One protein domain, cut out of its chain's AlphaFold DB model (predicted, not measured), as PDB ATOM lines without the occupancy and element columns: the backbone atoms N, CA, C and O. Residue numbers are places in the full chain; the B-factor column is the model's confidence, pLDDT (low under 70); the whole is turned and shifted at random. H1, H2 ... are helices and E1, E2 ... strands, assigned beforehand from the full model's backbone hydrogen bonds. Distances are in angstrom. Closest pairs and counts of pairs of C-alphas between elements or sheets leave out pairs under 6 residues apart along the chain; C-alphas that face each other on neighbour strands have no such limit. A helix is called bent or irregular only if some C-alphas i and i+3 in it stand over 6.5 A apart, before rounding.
ATOM      1  N   SER A   5     -33.519  27.416   5.294       78.81
ATOM      2  CA  SER A   5     -33.772  27.955   3.961       78.81
ATOM      3  C   SER A   5     -32.508  28.562   3.377       78.81
ATOM      4  O   SER A   5     -31.881  29.399   4.022       78.81
ATOM      5  N   VAL A   6     -32.180  28.184   2.143       81.56
ATOM      6  CA  VAL A   6     -31.050  28.723   1.377       81.56
ATOM      7  C   VAL A   6     -31.594  29.541   0.202       81.56
ATOM      8  O   VAL A   6     -32.473  29.057  -0.512       81.56
ATOM      9  N   LEU A   7     -31.092  30.762  -0.019       73.25
ATOM     10  CA  LEU A   7     -31.249  31.454  -1.308       73.25
ATOM     11  C   LEU A   7     -29.946  31.341  -2.062       73.25
ATOM     12  O   LEU A   7     -28.862  31.551  -1.517       73.25
ATOM     13  N   ARG A   8     -30.110  31.078  -3.352       79.94
ATOM     14  CA  ARG A   8     -29.065  31.290  -4.332       79.94
ATOM     15  C   ARG A   8     -29.130  32.730  -4.787       79.94
ATOM     16  O   ARG A   8     -30.168  33.156  -5.291       79.94
ATOM     17  N   PHE A   9     -28.039  33.461  -4.655       74.44
ATOM     18  CA  PHE A   9     -27.918  34.760  -5.296       74.44
ATOM     19  C   PHE A   9     -26.604  34.858  -6.052       74.44
ATOM     20  O   PHE A   9     -25.577  34.296  -5.671       74.44
ATOM     21  N   ARG A  10     -26.666  35.590  -7.161       80.69
ATOM     22  CA  ARG A  10     -25.501  35.917  -7.967       80.69
ATOM     23  C   ARG A  10     -24.931  37.239  -7.484       80.69
ATOM     24  O   ARG A  10     -25.663  38.222  -7.379       80.69
ATOM     25  N   TRP A  11     -23.631  37.282  -7.245       79.38
ATOM     26  CA  TRP A  11     -22.933  38.501  -6.859       79.38
ATOM     27  C   TRP A  11     -21.640  38.672  -7.650       79.38
ATOM     28  O   TRP A  11     -21.057  37.709  -8.147       79.38
ATOM     29  N   ASN A  12     -21.196  39.924  -7.773       83.75
ATOM     30  CA  ASN A  12     -19.969  40.286  -8.473       83.75
ATOM     31  C   ASN A  12     -18.968  40.820  -7.459       83.75
ATOM     32  O   ASN A  12     -19.257  41.789  -6.752       83.75
ATOM     33  N   ARG A  13     -17.784  40.216  -7.390       83.62
ATOM     34  CA  ARG A  13     -16.738  40.712  -6.499       83.62
ATOM     35  C   ARG A  13     -16.068  41.943  -7.098       83.62
ATOM     36  O   ARG A  13     -15.510  41.857  -8.187       83.62
ATOM     37  N   GLN A  14     -16.041  43.046  -6.353       84.81
ATOM     38  CA  GLN A  14     -15.398  44.286  -6.807       84.81
ATOM     39  C   GLN A  14     -13.889  44.112  -7.046       84.81
ATOM     40  O   GLN A  14     -13.382  44.600  -8.048       84.81
ATOM     41  N   ASP A  15     -13.195  43.351  -6.192       85.69
ATOM     42  CA  ASP A  15     -11.730  43.212  -6.263       85.69
ATOM     43  C   ASP A  15     -11.222  42.463  -7.504       85.69
ATOM     44  O   ASP A  15     -10.164  42.785  -8.032       85.69
ATOM     45  N   CYS A  16     -11.934  41.420  -7.946       90.69
ATOM     46  CA  CYS A  16     -11.457  40.529  -9.016       90.69
ATOM     47  C   CYS A  16     -12.403  40.437 -10.218       90.69
ATOM     48  O   CYS A  16     -12.088  39.755 -11.188       90.69
ATOM     49  N   GLY A  17     -13.572  41.080 -10.154       91.12
ATOM     50  CA  GLY A  17     -14.579  41.071 -11.215       91.12
ATOM     51  C   GLY A  17     -15.292  39.732 -11.426       91.12
ATOM     52  O   GLY A  17     -16.178  39.654 -12.273       91.12
ATOM     53  N   ALA A  18     -14.942  38.679 -10.679       89.69
ATOM     54  CA  ALA A  18     -15.585  37.378 -10.812       89.69
ATOM     55  C   ALA A  18     -17.052  37.440 -10.361       89.69
ATOM     56  O   ALA A  18     -17.369  37.958  -9.286       89.69
ATOM     57  N   THR A  19     -17.929  36.873 -11.185       85.94
ATOM     58  CA  THR A  19     -19.317  36.572 -10.830       85.94
ATOM     59  C   THR A  19     -19.356  35.238 -10.095       85.94
ATOM     60  O   THR A  19     -18.789  34.257 -10.583       85.94
ATOM     61  N   ALA A  20     -20.037  35.178  -8.960       81.31
ATOM     62  CA  ALA A  20     -20.226  33.955  -8.196       81.31
ATOM     63  C   ALA A  20     -21.711  33.747  -7.913       81.31
ATOM     64  O   ALA A  20     -22.416  34.692  -7.563       81.31
ATOM     65  N   ASP A  21     -22.164  32.511  -8.082       81.62
ATOM     66  CA  ASP A  21     -23.449  32.061  -7.565       81.62
ATOM     67  C   ASP A  21     -23.171  31.466  -6.186       81.62
ATOM     68  O   ASP A  21     -22.310  30.593  -6.062       81.62
ATOM     69  N   ASP A  22     -23.843  31.973  -5.157       76.88
ATOM     70  CA  ASP A  22     -23.630  31.523  -3.787       76.88
ATOM     71  C   ASP A  22     -24.933  31.148  -3.092       76.88
ATOM     72  O   ASP A  22     -26.002  31.666  -3.415       76.88
ATOM     73  N   GLU A  23     -24.815  30.219  -2.151       77.94
ATOM     74  CA  GLU A  23     -25.886  29.680  -1.330       77.94
ATOM     75  C   GLU A  23     -25.738  30.207   0.096       77.94
ATOM     76  O   GLU A  23     -24.919  29.719   0.872       77.94
ATOM     77  N   THR A  24     -26.558  31.190   0.475       74.62
ATOM     78  CA  THR A  24     -26.589  31.677   1.860       74.62
ATOM     79  C   THR A  24     -27.843  31.205   2.579       74.62
ATOM     80  O   THR A  24     -28.959  31.285   2.058       74.62
ATOM     81  N   TYR A  25     -27.645  30.731   3.808       75.06
ATOM     82  CA  TYR A  25     -28.716  30.408   4.741       75.06
ATOM     83  C   TYR A  25     -29.397  31.687   5.225       75.06
ATOM     84  O   TYR A  25     -28.732  32.589   5.727       75.06
ATOM     85  N   LEU A  26     -30.721  31.751   5.097       75.31
ATOM     86  CA  LEU A  26     -31.503  32.935   5.481       75.31
ATOM     87  C   LEU A  26     -32.414  32.675   6.641       75.31
ATOM     88  O   LEU A  26     -32.698  33.603   7.375       75.31
ATOM     89  N   ALA A  27     -32.919  31.453   6.746       77.44
ATOM     90  CA  ALA A  27     -33.747  31.042   7.853       77.44
ATOM     91  C   ALA A  27     -33.142  29.785   8.448       77.44
ATOM     92  O   ALA A  27     -32.891  28.823   7.717       77.44
ATOM     93  N   VAL A  28     -32.896  29.806   9.749       79.25
ATOM     94  CA  VAL A  28     -32.390  28.659  10.499       79.25
ATOM     95  C   VAL A  28     -33.361  28.394  11.635       79.25
ATOM     96  O   VAL A  28     -33.602  29.277  12.454       79.25
ATOM     97  N   ASP A  29     -33.921  27.191  11.678       87.00
ATOM     98  CA  ASP A  29     -34.535  26.673  12.896       87.00
ATOM     99  C   ASP A  29     -33.394  26.263  13.833       87.00
ATOM    100  O   ASP A  29     -32.693  25.278  13.589       87.00
ATOM    101  N   ALA A  30     -33.147  27.080  14.853       87.81
ATOM    102  CA  ALA A  30     -32.012  26.940  15.750       87.81
ATOM    103  C   ALA A  30     -32.040  25.623  16.530       87.81
ATOM    104  O   ALA A  30     -30.986  25.078  16.849       87.81
ATOM    105  N   ASP A  31     -33.233  25.096  16.804       84.38
ATOM    106  CA  ASP A  31     -33.394  23.852  17.544       84.38
ATOM    107  C   ASP A  31     -33.153  22.632  16.674       84.38
ATOM    108  O   ASP A  31     -32.536  21.662  17.117       84.38
ATOM    109  N   ALA A  32     -33.613  22.686  15.429       86.00
ATOM    110  CA  ALA A  32     -33.442  21.587  14.498       86.00
ATOM    111  C   ALA A  32     -32.089  21.608  13.764       86.00
ATOM    112  O   ALA A  32     -31.676  20.580  13.225       86.00
ATOM    113  N   ARG A  33     -31.392  22.754  13.728       90.06
ATOM    114  CA  ARG A  33     -30.087  22.940  13.064       90.06
ATOM    115  C   ARG A  33     -29.051  23.619  13.971       90.06
ATOM    116  O   ARG A  33     -28.524  24.678  13.611       90.06
ATOM    117  N   PRO A  34     -28.687  22.999  15.110       89.81
ATOM    118  CA  PRO A  34     -27.633  23.524  15.979       89.81
ATOM    119  C   PRO A  34     -26.281  23.630  15.251       89.81
ATOM    120  O   PRO A  34     -25.506  24.535  15.539       89.81
ATOM    121  N   ASP A  35     -26.033  22.795  14.235       90.69
ATOM    122  CA  ASP A  35     -24.838  22.860  13.380       90.69
ATOM    123  C   ASP A  35     -24.729  24.178  12.594       90.69
ATOM    124  O   ASP A  35     -23.638  24.712  12.391       90.69
ATOM    125  N   LEU A  36     -25.859  24.724  12.135       90.44
ATOM    126  CA  LEU A  36     -25.881  26.025  11.465       90.44
ATOM    127  C   LEU A  36     -25.754  27.154  12.476       90.44
ATOM    128  O   LEU A  36     -25.093  28.148  12.188       90.44
ATOM    129  N   VAL A  37     -26.343  26.993  13.661       90.75
ATOM    130  CA  VAL A  37     -26.175  27.949  14.753       90.75
ATOM    131  C   VAL A  37     -24.703  28.066  15.148       90.75
ATOM    132  O   VAL A  37     -24.190  29.179  15.204       90.75
ATOM    133  N   GLU A  38     -23.994  26.951  15.328       90.38
ATOM    134  CA  GLU A  38     -22.551  26.940  15.595       90.38
ATOM    135  C   GLU A  38     -21.767  27.718  14.535       90.38
ATOM    136  O   GLU A  38     -20.923  28.551  14.866       90.38
ATOM    137  N   LYS A  39     -22.094  27.521  13.254       90.19
ATOM    138  CA  LYS A  39     -21.471  28.260  12.149       90.19
ATOM    139  C   LYS A  39     -21.778  29.754  12.182       90.19
ATOM    140  O   LYS A  39     -20.906  30.557  11.855       90.19
ATOM    141  N   VAL A  40     -22.989  30.153  12.568       89.06
ATOM    142  CA  VAL A  40     -23.350  31.570  12.752       89.06
ATOM    143  C   VAL A  40     -22.554  32.172  13.912       89.06
ATOM    144  O   VAL A  40     -21.955  33.233  13.754       89.06
ATOM    145  N   ILE A  41     -22.473  31.469  15.046       89.12
ATOM    146  CA  ILE A  41     -21.697  31.887  16.224       89.12
ATOM    147  C   ILE A  41     -20.205  32.012  15.877       89.12
ATOM    148  O   ILE A  41     -19.569  32.999  16.241       89.12
ATOM    149  N   GLY A  42     -19.658  31.057  15.119       88.44
ATOM    150  CA  GLY A  42     -18.280  31.077  14.619       88.44
ATOM    151  C   GLY A  42     -18.016  32.122  13.528       88.44
ATOM    152  O   GLY A  42     -16.876  32.296  13.095       88.44
ATOM    153  N   GLY A  43     -19.049  32.834  13.062       86.12
ATOM    154  CA  GLY A  43     -18.950  33.809  11.976       86.12
ATOM    155  C   GLY A  43     -18.611  33.183  10.620       86.12
ATOM    156  O   GLY A  43     -18.065  33.865   9.748       86.12
ATOM    157  N   GLU A  44     -18.894  31.889  10.454       84.56
ATOM    158  CA  GLU A  44     -18.799  31.162   9.190       84.56
ATOM    159  C   GLU A  44     -20.010  31.408   8.290       84.56
ATOM    160  O   GLU A  44     -19.886  31.316   7.072       84.56
ATOM    161  N   ILE A  45     -21.163  31.739   8.874       81.62
ATOM    162  CA  ILE A  45     -22.363  32.174   8.157       81.62
ATOM    163  C   ILE A  45     -22.622  33.643   8.506       81.62
ATOM    164  O   ILE A  45     -22.614  33.973   9.694       81.62
ATOM    165  N   PRO A  46     -22.892  34.512   7.516       70.44
ATOM    166  CA  PRO A  46     -22.870  34.298   6.059       70.44
ATOM    167  C   PRO A  46     -21.491  34.645   5.455       70.44
ATOM    168  O   PRO A  46     -21.307  35.683   4.815       70.44
ATOM    169  N   ALA A  47     -20.464  33.822   5.686       79.56
ATOM    170  CA  ALA A  47     -19.166  34.038   5.052       79.56
ATOM    171  C   ALA A  47     -19.098  33.297   3.714       79.56
ATOM    172  O   ALA A  47     -19.209  32.074   3.669       79.56
ATOM    173  N   VAL A  48     -18.835  34.040   2.643       79.44
ATOM    174  CA  VAL A  48     -18.786  33.525   1.273       79.44
ATOM    175  C   VAL A  48     -17.349  33.469   0.785       79.44
ATOM    176  O   VAL A  48     -16.568  34.392   1.028       79.44
ATOM    177  N   THR A  49     -16.988  32.411   0.064       84.25
ATOM    178  CA  THR A  49     -15.674  32.289  -0.576       84.25
ATOM    179  C   THR A  49     -15.794  32.603  -2.060       84.25
ATOM    180  O   THR A  49     -16.504  31.923  -2.793       84.25
ATOM    181  N   CYS A  50     -15.079  33.625  -2.530       84.06
ATOM    182  CA  CYS A  50     -15.075  33.958  -3.951       84.06
ATOM    183  C   CYS A  50     -14.373  32.862  -4.771       84.06
ATOM    184  O   CYS A  50     -13.194  32.611  -4.521       84.06
ATOM    185  N   PRO A  51     -15.001  32.286  -5.810       84.38
ATOM    186  CA  PRO A  51     -14.383  31.238  -6.623       84.38
ATOM    187  C   PRO A  51     -13.176  31.742  -7.430       84.38
ATOM    188  O   PRO A  51     -12.255  30.978  -7.689       84.38
ATOM    189  N   GLY A  52     -13.150  33.028  -7.804       88.44
ATOM    190  CA  GLY A  52     -12.058  33.603  -8.600       88.44
ATOM    191  C   GLY A  52     -10.740  33.805  -7.841       88.44
ATOM    192  O   GLY A  52      -9.676  33.543  -8.388       88.44
ATOM    193  N   CYS A  53     -10.790  34.273  -6.591       90.06
ATOM    194  CA  CYS A  53      -9.590  34.637  -5.821       90.06
ATOM    195  C   CYS A  53      -9.480  33.946  -4.454       90.06
ATOM    196  O   CYS A  53      -8.576  34.266  -3.689       90.06
ATOM    197  N   ALA A  54     -10.410  33.048  -4.119       88.12
ATOM    198  CA  ALA A  54     -10.502  32.317  -2.850       88.12
ATOM    199  C   ALA A  54     -10.602  33.178  -1.574       88.12
ATOM    200  O   ALA A  54     -10.671  32.636  -0.472       88.12
ATOM    201  N   ALA A  55     -10.642  34.507  -1.677       85.38
ATOM    202  CA  ALA A  55     -10.776  35.344  -0.498       85.38
ATOM    203  C   ALA A  55     -12.188  35.216   0.096       85.38
ATOM    204  O   ALA A  55     -13.195  35.297  -0.619       85.38
ATOM    205  N   ARG A  56     -12.242  35.041   1.417       81.00
ATOM    206  CA  ARG A  56     -13.478  34.921   2.188       81.00
ATOM    207  C   ARG A  56     -13.994  36.316   2.527       81.00
ATOM    208  O   ARG A  56     -13.272  37.117   3.113       81.00
ATOM    209  N   THR A  57     -15.225  36.611   2.146       77.69
ATOM    210  CA  THR A  57     -15.904  37.871   2.456       77.69
ATOM    211  C   THR A  57     -17.109  37.563   3.320       77.69
ATOM    212  O   THR A  57     -17.953  36.757   2.931       77.69
ATOM    213  N   ARG A  58     -17.208  38.202   4.490       73.06
ATOM    214  CA  ARG A  58     -18.479  38.269   5.215       73.06
ATOM    215  C   ARG A  58     -19.379  39.174   4.397       73.06
ATOM    216  O   ARG A  58     -19.179  40.385   4.394       73.06
ATOM    217  N   GLN A  59     -20.279  38.593   3.617       65.75
ATOM    218  CA  GLN A  59     -21.291  39.419   2.986       65.75
ATOM    219  C   GLN A  59     -22.282  39.813   4.063       65.75
ATOM    220  O   GLN A  59     -22.668  38.990   4.886       65.75
ATOM    221  N   GLY A  60     -22.684  41.078   4.063       67.31
ATOM    222  CA  GLY A  60     -23.772  41.544   4.899       67.31
ATOM    223  C   GLY A  60     -25.098  40.979   4.407       67.31
ATOM    224  O   GLY A  60     -25.920  41.712   3.872       67.31
ATOM    225  N   VAL A  61     -25.296  39.673   4.550       78.38
ATOM    226  CA  VAL A  61     -26.581  39.038   4.293       78.38
ATOM    227  C   VAL A  61     -27.321  38.976   5.622       78.38
ATOM    228  O   VAL A  61     -26.764  38.477   6.603       78.38
ATOM    229  N   PRO A  62     -28.554  39.490   5.694       83.69
ATOM    230  CA  PRO A  62     -29.341  39.336   6.897       83.69
ATOM    231  C   PRO A  62     -29.626  37.858   7.178       83.69
ATOM    232  O   PRO A  62     -29.710  37.042   6.258       83.69
ATOM    233  N   LEU A  63     -29.804  37.520   8.451       87.25
ATOM    234  CA  LEU A  63     -30.097  36.157   8.887       87.25
ATOM    235  C   LEU A  63     -31.332  36.153   9.785       87.25
ATOM    236  O   LEU A  63     -31.362  36.820  10.813       87.25
ATOM    237  N   LEU A  64     -32.337  35.375   9.409       87.69
ATOM    238  CA  LEU A  64     -33.506  35.069  10.217       87.69
ATOM    239  C   LEU A  64     -33.251  33.761  10.977       87.69
ATOM    240  O   LEU A  64     -32.880  32.743  10.398       87.69
ATOM    241  N   VAL A  65     -33.440  33.766  12.287       86.69
ATOM    242  CA  VAL A  65     -33.304  32.571  13.122       86.69
ATOM    243  C   VAL A  65     -34.576  32.396  13.927       86.69
ATOM    244  O   VAL A  65     -35.019  33.329  14.592       86.69
ATOM    245  N   TYR A  66     -35.160  31.209  13.850       87.31
ATOM    246  CA  TYR A  66     -36.298  30.802  14.658       87.31
ATOM    247  C   TYR A  66     -35.804  29.921  15.800       87.31
ATOM    248  O   TYR A  66     -35.095  28.951  15.556       87.31
ATOM    249  N   GLY A  67     -36.162  30.256  17.037       84.62
ATOM    250  CA  GLY A  67     -35.867  29.428  18.204       84.62
ATOM    251  C   GLY A  67     -37.133  29.118  18.992       84.62
ATOM    252  O   GLY A  67     -37.917  30.024  19.257       84.62
ATOM    253  N   SER A  68     -37.330  27.853  19.363       76.62
ATOM    254  CA  SER A  68     -38.532  27.316  20.019       76.62
ATOM    255  C   SER A  68     -38.343  26.945  21.502       76.62
ATOM    256  O   SER A  68     -39.324  26.850  22.233       76.62
ATOM    257  N   ARG A  69     -37.101  26.794  21.993       66.94
ATOM    258  CA  ARG A  69     -36.775  26.288  23.352       66.94
ATOM    259  C   ARG A  69     -37.309  27.062  24.563       66.94
ATOM    260  O   ARG A  69     -37.341  26.500  25.653       66.94
ATOM    261  N   SER A  70     -37.661  28.340  24.445       53.19
ATOM    262  CA  SER A  70     -38.112  29.123  25.617       53.19
ATOM    263  C   SER A  70     -39.308  30.014  25.319       53.19
ATOM    264  O   SER A  70     -40.257  30.036  26.098       53.19
ATOM    265  N   LEU A  71     -39.291  30.681  24.169       63.12
ATOM    266  CA  LEU A  71     -40.427  31.322  23.517       63.12
ATOM    267  C   LEU A  71     -40.173  31.231  22.006       63.12
ATOM    268  O   LEU A  71     -39.037  31.518  21.620       63.12
ATOM    269  N   PRO A  72     -41.169  30.868  21.174       77.62
ATOM    270  CA  PRO A  72     -41.031  30.911  19.721       77.62
ATOM    271  C   PRO A  72     -40.703  32.345  19.298       77.62
ATOM    272  O   PRO A  72     -41.564  33.211  19.271       77.62
ATOM    273  N   GLN A  73     -39.431  32.638  19.043       85.69
ATOM    274  CA  GLN A  73     -38.977  33.989  18.727       85.69
ATOM    275  C   GLN A  73     -38.215  33.962  17.413       85.69
ATOM    276  O   GLN A  73     -37.278  33.187  17.226       85.69
ATOM    277  N   LEU A  74     -38.613  34.859  16.515       89.12
ATOM    278  CA  LEU A  74     -37.853  35.173  15.318       89.12
ATOM    279  C   LEU A  74     -36.831  36.264  15.630       89.12
ATOM    280  O   LEU A  74     -37.194  37.339  16.113       89.12
ATOM    281  N   PHE A  75     -35.569  35.998  15.320       88.69
ATOM    282  CA  PHE A  75     -34.467  36.952  15.377       88.69
ATOM    283  C   PHE A  75     -34.036  37.292  13.956       88.69
ATOM    284  O   PHE A  75     -33.670  36.397  13.204       88.69
ATOM    285  N   PHE A  76     -34.076  38.566  13.581       91.75
ATOM    286  CA  PHE A  76     -33.585  39.051  12.295       91.75
ATOM    287  C   PHE A  76     -32.294  39.840  12.519       91.75
ATOM    288  O   PHE A  76     -32.322  40.955  13.039       91.75
ATOM    289  N   PHE A  77     -31.167  39.238  12.165       90.62
ATOM    290  CA  PHE A  77     -29.838  39.810  12.317       90.62
ATOM    291  C   PHE A  77     -29.474  40.653  11.094       90.62
ATOM    292  O   PHE A  77     -29.321  40.117   9.995       90.62
ATOM    293  N   CYS A  78     -29.327  41.962  11.293       89.81
ATOM    294  CA  CYS A  78     -28.939  42.930  10.275       89.81
ATOM    295  C   CYS A  78     -27.414  43.097  10.204       89.81
ATOM    296  O   CYS A  78     -26.765  43.242  11.244       89.81
ATOM    297  N   PRO A  79     -26.831  43.161   9.001       86.31
ATOM    298  CA  PRO A  79     -25.439  43.556   8.806       86.31
ATOM    299  C   PRO A  79     -25.189  45.036   9.119       86.31
ATOM    300  O   PRO A  79     -26.066  45.867   8.901       86.31
ATOM    301  N   GLN A  80     -23.961  45.384   9.521       79.75
ATOM    302  CA  GLN A  80     -23.577  46.769   9.850       79.75
ATOM    303  C   GLN A  80     -23.755  47.761   8.688       79.75
ATOM    304  O   GLN A  80     -24.093  48.919   8.915       79.75
ATOM    305  N   ASP A  81     -23.545  47.308   7.449       81.81
ATOM    306  CA  ASP A  81     -23.488  48.185   6.272       81.81
ATOM    307  C   ASP A  81     -24.831  48.322   5.532       81.81
ATOM    308  O   ASP A  81     -24.892  48.900   4.443       81.81
ATOM    309  N   CYS A  82     -25.924  47.783   6.081       79.38
ATOM    310  CA  CYS A  82     -27.239  47.895   5.458       79.38
ATOM    311  C   CYS A  82     -27.981  49.162   5.895       79.38
ATOM    312  O   CYS A  82     -27.966  49.582   7.049       79.38
ATOM    313  N   SER A  83     -28.673  49.792   4.943       86.75
ATOM    314  CA  SER A  83     -29.600  50.878   5.271       86.75
ATOM    315  C   SER A  83     -30.861  50.319   5.935       86.75
ATOM    316  O   SER A  83     -31.343  49.261   5.537       86.75
ATOM    317  N   ALA A  84     -31.480  51.077   6.844       81.62
ATOM    318  CA  ALA A  84     -32.720  50.663   7.510       81.62
ATOM    319  C   ALA A  84     -33.861  50.305   6.530       81.62
ATOM    320  O   ALA A  84     -34.672  49.424   6.804       81.62
ATOM    321  N   ALA A  85     -33.922  50.968   5.368       84.44
ATOM    322  CA  ALA A  85     -34.902  50.656   4.328       84.44
ATOM    323  C   ALA A  85     -34.617  49.306   3.646       84.44
ATOM    324  O   ALA A  85     -35.550  48.559   3.353       84.44
ATOM    325  N   ALA A  86     -33.340  48.991   3.412       82.38
ATOM    326  CA  ALA A  86     -32.922  47.697   2.881       82.38
ATOM    327  C   ALA A  86     -33.168  46.579   3.902       82.38
ATOM    328  O   ALA A  86     -33.698  45.536   3.532       82.38
ATOM    329  N   ASP A  87     -32.876  46.820   5.181       84.19
ATOM    330  CA  ASP A  87     -33.141  45.867   6.261       84.19
ATOM    331  C   ASP A  87     -34.625  45.538   6.383       84.19
ATOM    332  O   ASP A  87     -34.988  44.368   6.434       84.19
ATOM    333  N   GLU A  88     -35.502  46.544   6.363       83.62
ATOM    334  CA  GLU A  88     -36.948  46.323   6.431       83.62
ATOM    335  C   GLU A  88     -37.477  45.563   5.200       83.62
ATOM    336  O   GLU A  88     -38.329  44.681   5.335       83.62
ATOM    337  N   ALA A  89     -36.959  45.861   4.002       84.00
ATOM    338  CA  ALA A  89     -37.319  45.144   2.778       84.00
ATOM    339  C   ALA A  89     -36.851  43.679   2.807       84.00
ATOM    340  O   ALA A  89     -37.619  42.769   2.477       84.00
ATOM    341  N   ASN A  90     -35.616  43.442   3.255       82.25
ATOM    342  CA  ASN A  90     -35.052  42.107   3.425       82.25
ATOM    343  C   ASN A  90     -35.817  41.321   4.495       82.25
ATOM    344  O   ASN A  90     -36.195  40.176   4.263       82.25
ATOM    345  N   ARG A  91     -36.125  41.954   5.632       85.19
ATOM    346  CA  ARG A  91     -36.894  41.360   6.732       85.19
ATOM    347  C   ARG A  91     -38.247  40.864   6.260       85.19
ATOM    348  O   ARG A  91     -38.602  39.729   6.560       85.19
ATOM    349  N   ARG A  92     -38.983  41.686   5.506       84.12
ATOM    350  CA  ARG A  92     -40.281  41.296   4.943       84.12
ATOM    351  C   ARG A  92     -40.139  40.110   3.996       84.12
ATOM    352  O   ARG A  92     -40.796  39.102   4.197       84.12
ATOM    353  N   THR A  93     -39.200  40.198   3.055       83.25
ATOM    354  CA  THR A  93     -38.931  39.125   2.084       83.25
ATOM    355  C   THR A  93     -38.600  37.797   2.776       83.25
ATOM    356  O   THR A  93     -39.050  36.739   2.343       83.25
ATOM    357  N   TYR A  94     -37.812  37.834   3.855       82.25
ATOM    358  CA  TYR A  94     -37.374  36.623   4.555       82.25
ATOM    359  C   TYR A  94     -38.454  36.067   5.471       82.25
ATOM    360  O   TYR A  94     -38.563  34.849   5.590       82.25
ATOM    361  N   MET A  95     -39.251  36.937   6.095       79.88
ATOM    362  CA  MET A  95     -40.433  36.510   6.834       79.88
ATOM    363  C   MET A  95     -41.413  35.814   5.896       79.88
ATOM    364  O   MET A  95     -41.742  34.670   6.168       79.88
ATOM    365  N   ASP A  96     -41.788  36.422   4.770       80.88
ATOM    366  CA  ASP A  96     -42.728  35.819   3.814       80.88
ATOM    367  C   ASP A  96     -42.239  34.425   3.362       80.88
ATOM    368  O   ASP A  96     -42.966  33.436   3.450       80.88
ATOM    369  N   ALA A  97     -40.955  34.309   2.998       76.94
ATOM    370  CA  ALA A  97     -40.354  33.039   2.588       76.94
ATOM    371  C   ALA A  97     -40.282  31.981   3.709       76.94
ATOM    372  O   ALA A  97     -40.301  30.779   3.427       76.94
ATOM    373  N   LEU A  98     -40.141  32.404   4.969       74.31
ATOM    374  CA  LEU A  98     -40.143  31.505   6.121       74.31
ATOM    375  C   LEU A  98     -41.566  31.056   6.470       74.31
ATOM    376  O   LEU A  98     -41.786  29.871   6.708       74.31
ATOM    377  N   LEU A  99     -42.524  31.980   6.477       75.19
ATOM    378  CA  LEU A  99     -43.927  31.727   6.803       75.19
ATOM    379  C   LEU A  99     -44.564  30.757   5.802       75.19
ATOM    380  O   LEU A  99     -45.221  29.802   6.216       75.19
ATOM    381  N   ASP A 100     -44.247  30.897   4.510       76.94
ATOM    382  CA  ASP A 100     -44.638  29.937   3.468       76.94
ATOM    383  C   ASP A 100     -44.150  28.502   3.758       76.94
ATOM    384  O   ASP A 100     -44.737  27.526   3.281       76.94
ATOM    385  N   ARG A 101     -43.072  28.348   4.541       73.00
ATOM    386  CA  ARG A 101     -42.438  27.055   4.854       73.00
ATOM    387  C   ARG A 101     -42.791  26.491   6.225       73.00
ATOM    388  O   ARG A 101     -42.817  25.271   6.360       73.00
ATOM    389  N   LEU A 102     -43.051  27.333   7.226       65.12
ATOM    390  CA  LEU A 102     -43.334  26.913   8.606       65.12
ATOM    391  C   LEU A 102     -44.687  26.192   8.764       65.12
ATOM    392  O   LEU A 102     -44.950  25.583   9.798       65.12
ATOM    393  N   GLY A 103     -45.534  26.196   7.731       69.44
ATOM    394  CA  GLY A 103     -46.897  25.680   7.820       69.44
ATOM    395  C   GLY A 103     -47.811  26.635   8.604       69.44
ATOM    396  O   GLY A 103     -47.336  27.529   9.300       69.44
ATOM    397  N   PRO A 104     -49.141  26.478   8.499       67.00
ATOM    398  CA  PRO A 104     -50.090  27.523   8.894       67.00
ATOM    399  C   PRO A 104     -50.047  27.885  10.386       67.00
ATOM    400  O   PRO A 104     -50.155  29.056  10.720       67.00
ATOM    401  N   VAL A 105     -49.845  26.905  11.276       55.84
ATOM    402  CA  VAL A 105     -49.848  27.134  12.734       55.84
ATOM    403  C   VAL A 105     -48.606  27.910  13.180       55.84
ATOM    404  O   VAL A 105     -48.720  28.917  13.869       55.84
ATOM    405  N   SER A 106     -47.417  27.488  12.747       68.25
ATOM    406  CA  SER A 106     -46.167  28.161  13.114       68.25
ATOM    407  C   SER A 106     -45.977  29.491  12.381       68.25
ATOM    408  O   SER A 106     -45.264  30.358  12.879       68.25
ATOM    409  N   ALA A 107     -46.626  29.677  11.227       67.25
ATOM    410  CA  ALA A 107     -46.661  30.959  10.536       67.25
ATOM    411  C   ALA A 107     -47.476  32.012  11.310       67.25
ATOM    412  O   ALA A 107     -46.987  33.117  11.528       67.25
ATOM    413  N   GLU A 108     -48.675  31.660  11.784       71.06
ATOM    414  CA  GLU A 108     -49.531  32.574  12.554       71.06
ATOM    415  C   GLU A 108     -48.852  33.012  13.866       71.06
ATOM    416  O   GLU A 108     -48.768  34.206  14.155       71.06
ATOM    417  N   GLU A 109     -48.247  32.073  14.606       69.69
ATOM    418  CA  GLU A 109     -47.485  32.378  15.830       69.69
ATOM    419  C   GLU A 109     -46.280  33.298  15.559       69.69
ATOM    420  O   GLU A 109     -46.022  34.253  16.299       69.69
ATOM    421  N   ALA A 110     -45.542  33.039  14.476       69.44
ATOM    422  CA  ALA A 110     -44.394  33.841  14.069       69.44
ATOM    423  C   ALA A 110     -44.785  35.265  13.626       69.44
ATOM    424  O   ALA A 110     -44.057  36.222  13.917       69.44
ATOM    425  N   GLU A 111     -45.925  35.428  12.950       75.56
ATOM    426  CA  GLU A 111     -46.475  36.736  12.576       75.56
ATOM    427  C   GLU A 111     -46.935  37.541  13.795       75.56
ATOM    428  O   GLU A 111     -46.622  38.734  13.892       75.56
ATOM    429  N   GLU A 112     -47.636  36.907  14.739       80.19
ATOM    430  CA  GLU A 112     -48.137  37.569  15.948       80.19
ATOM    431  C   GLU A 112     -47.002  38.093  16.837       80.19
ATOM    432  O   GLU A 112     -47.082  39.202  17.381       80.19
ATOM    433  N   LEU A 113     -45.926  37.315  16.969       76.00
ATOM    434  CA  LEU A 113     -44.768  37.673  17.791       76.00
ATOM    435  C   LEU A 113     -43.833  38.656  17.078       76.00
ATOM    436  O   LEU A 113     -43.213  39.511  17.724       76.00
ATOM    437  N   GLY A 114     -43.780  38.581  15.745       84.31
ATOM    438  CA  GLY A 114     -42.924  39.389  14.890       84.31
ATOM    439  C   GLY A 114     -41.434  39.050  15.018       84.31
ATOM    440  O   GLY A 114     -40.981  38.368  15.939       84.31
ATOM    441  N   ALA A 115     -40.634  39.565  14.082       85.94
ATOM    442  CA  ALA A 115     -39.182  39.402  14.111       85.94
ATOM    443  C   ALA A 115     -38.504  40.515  14.927       85.94
ATOM    444  O   ALA A 115     -38.671  41.706  14.644       85.94
ATOM    445  N   LEU A 116     -37.698  40.125  15.914       83.75
ATOM    446  CA  LEU A 116     -36.832  41.032  16.655       83.75
ATOM    447  C   LEU A 116     -35.614  41.367  15.792       83.75
ATOM    448  O   LEU A 116     -34.795  40.498  15.505       83.75
ATOM    449  N   THR A 117     -35.508  42.623  15.370       88.62
ATOM    450  CA  THR A 117     -34.377  43.108  14.572       88.62
ATOM    451  C   THR A 117     -33.187  43.421  15.470       88.62
ATOM    452  O   THR A 117     -33.334  44.150  16.454       88.62
ATOM    453  N   LEU A 118     -32.025  42.859  15.152       87.62
ATOM    454  CA  LEU A 118     -30.818  42.923  15.970       87.62
ATOM    455  C   LEU A 118     -29.586  43.141  15.092       87.62
ATOM    456  O   LEU A 118     -29.565  42.655  13.965       87.62
ATOM    457  N   PRO A 119     -28.537  43.807  15.591       87.19
ATOM    458  CA  PRO A 119     -27.250  43.823  14.905       87.19
ATOM    459  C   PRO A 119     -26.665  42.402  14.856       87.19
ATOM    460  O   PRO A 119     -26.837  41.623  15.800       87.19
ATOM    461  N   PHE A 120     -25.981  42.046  13.766       87.62
ATOM    462  CA  PHE A 120     -25.438  40.697  13.563       87.62
ATOM    463  C   PHE A 120     -24.473  40.265  14.680       87.62
ATOM    464  O   PHE A 120     -24.412  39.097  15.050       87.62
ATOM    465  N   GLU A 121     -23.784  41.218  15.302       85.44
ATOM    466  CA  GLU A 121     -22.859  41.022  16.424       85.44
ATOM    467  C   GLU A 121     -23.546  40.461  17.675       85.44
ATOM    468  O   GLU A 121     -22.882  39.918  18.559       85.44
ATOM    469  N   ALA A 122     -24.874  40.575  17.769       85.12
ATOM    470  CA  ALA A 122     -25.646  39.987  18.855       85.12
ATOM    471  C   ALA A 122     -25.878  38.475  18.672       85.12
ATOM    472  O   ALA A 122     -26.222  37.800  19.648       85.12
ATOM    473  N   ALA A 123     -25.688  37.931  17.462       88.62
ATOM    474  CA  ALA A 123     -25.984  36.532  17.156       88.62
ATOM    475  C   ALA A 123     -25.215  35.537  18.047       88.62
ATOM    476  O   ALA A 123     -25.869  34.669  18.626       88.62
ATOM    477  N   PRO A 124     -23.891  35.677  18.287       87.38
ATOM    478  CA  PRO A 124     -23.153  34.765  19.162       87.38
ATOM    479  C   PRO A 124     -23.716  34.661  20.580       87.38
ATOM    480  O   PRO A 124     -23.690  33.596  21.184       87.38
ATOM    481  N   VAL A 125     -24.227  35.770  21.117       85.19
ATOM    482  CA  VAL A 125     -24.748  35.838  22.487       85.19
ATOM    483  C   VAL A 125     -26.138  35.219  22.561       85.19
ATOM    484  O   VAL A 125     -26.417  34.431  23.460       85.19
ATOM    485  N   LEU A 126     -27.010  35.572  21.617       85.12
ATOM    486  CA  LEU A 126     -28.412  35.161  21.638       85.12
ATOM    487  C   LEU A 126     -28.623  33.722  21.187       85.12
ATOM    488  O   LEU A 126     -29.573  33.081  21.631       85.12
ATOM    489  N   LEU A 127     -27.745  33.214  20.322       89.50
ATOM    490  CA  LEU A 127     -27.875  31.869  19.781       89.50
ATOM    491  C   LEU A 127     -27.116  30.808  20.586       89.50
ATOM    492  O   LEU A 127     -27.347  29.618  20.391       89.50
ATOM    493  N   ARG A 128     -26.256  31.208  21.531       88.19
ATOM    494  CA  ARG A 128     -25.486  30.279  22.374       88.19
ATOM    495  C   ARG A 128     -26.331  29.212  23.086       88.19
ATOM    496  O   ARG A 128     -25.905  28.065  23.072       88.19
ATOM    497  N   PRO A 129     -27.530  29.515  23.628       87.50
ATOM    498  CA  PRO A 129     -28.370  28.504  24.287       87.50
ATOM    499  C   PRO A 129     -28.887  27.378  23.370       87.50
ATOM    500  O   PRO A 129     -29.446  26.393  23.857       87.50
ATOM    501  N   TYR A 130     -28.762  27.530  22.050       86.44
ATOM    502  CA  TYR A 130     -29.222  26.541  21.071       86.44
ATOM    503  C   TYR A 130     -28.143  25.513  20.712       86.44
ATOM    504  O   TYR A 130     -28.458  24.474  20.136       86.44
ATOM    505  N   VAL A 131     -26.890  25.757  21.101       88.38
ATOM    506  CA  VAL A 131     -25.789  24.805  20.950       88.38
ATOM    507  C   VAL A 131     -25.654  24.002  22.244       88.38
ATOM    508  O   VAL A 131     -25.747  24.561  23.331       88.38
TER     509      VAL A 131
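AT A GLANCE: This is residues 5 to 131 of the 469 residues of the protein "CpXC domain-containing protein" of Streptomyces spectabilis (UniProt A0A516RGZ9). A curled sheet of five strands has helices on both faces: the long arm H2a crosses one face, and H1 and H3, side by side, pack on the other. The long hairpin of E1 and E2 reaches toward one end of the domain, with the small hairpin of E3 and E4 near it, while H2 folds back on itself so that its second arm, H2b, lies at the other end. The printed part has 127 residues with three named helices and seven named strands, in the order E1 E2 H1 E3 E4 E5 E6 H2 E7 H3, and its class is mixed, helices and strands. The large sheet runs E1 E2 E5 E6 E7 and is mixed; E3 and E4 make a second, antiparallel sheet. The whole is compact, with a radius of gyration of the C-alphas of 14.8 A, yet elongated, with spans of 45 by 28 by 24 A.

HOW THE PARTS SIT: Start at residues 5 to 12, E1, an edge strand of the strongly twisted large sheet; it forms a hairpin with E2, residues 19 to 29, where N 9 and O 22 are 3.0 A apart. The pairing of E2 is staggered: residues 19 to 27 pair with E1, and residues 27 to 29 with E5, residues 63 to 67, which is parallel to E2, with N 64 and O 26 at 2.7 A. Between them in the chain, look for H1, residues 34 to 41, which is on the sheet; its closest C-alphas to E2 are those of Leu 36 and Val 28, 7.1 A apart. Then E3, residues 47 to 49, and E4, residues 56 to 58, form a hairpin, with N 57 and O 48 at 2.8 A. E5 forms a hairpin with E6, residues 73 to 78, with N 65 and O 75 at 2.8 A. H2, residues 84 to 113, was assigned as one helix by its hydrogen bonds but is bent, with C-alphas 101 and 104 8.7 A apart. Its arm H2a, residues 84 to 101, runs across the strands, at 65 degrees to E2 on the local plane and at a height over the sheet of 8.1 A. Its arm H2b, residues 104 to 113, only grazes the sheet, with residues 109 to 113. H2a touches H2b with residues 98 to 100 alone; the closest C-alphas are those of Leu 99 and Ala 107, 4.7 A apart, and the arms run opposite ways at a shallow tilt of 27 degrees. E7, residues 115 to 119, is parallel to E6, with N 116 and O 74 at 2.8 A; E6, H2 and E7 are a strand-helix-strand unit, two parallel neighbour strands with a helix between, and its crossover is right-handed. H3, residues 120 to 130, is irregular, with C-alphas 126 and 129 7.2 A apart; it runs along the strands on the opposite face from H2a, at a height of 8.8 A. H3 touches H1, opposite ways at a shallow tilt of 30 degrees, closest at the C-alphas of Pro 124 and Ile 41, 4.4 A apart. Each O i to N i+4 pair is within hydrogen-bond range in H1 and H2b, against 13 of 14 in H2a and 2 of 7 in H3, where 4 of 8 O i to N i+3 pairs are within range.

IN THESE COORDINATES: Find C-alpha 5 at (-33.772, 27.955, 3.961), from which E1 runs 22.3 A; E2 then runs 29.9 A to C-alpha 29. H1 follows, then the short E3 and E4, then E5 and E6, 15.9 A. H2a begins at C-alpha 84, (-32.720, 50.663, 7.510), and runs 25.7 A; H2b runs 14.5 A. After E7, H3 runs 16.5 A to C-alpha 130 at (-29.222, 26.541, 21.071).

THE WHOLE: The two C-alphas farthest apart are those of Cys 16 and Val 105, at 46.1 A. The printed part has no cut, and no link is long. The mean pLDDT of the printed part is 81.7; look for values under 70 at residues 59 to 60, 69 to 71, 102 to 107 and 109 to 110.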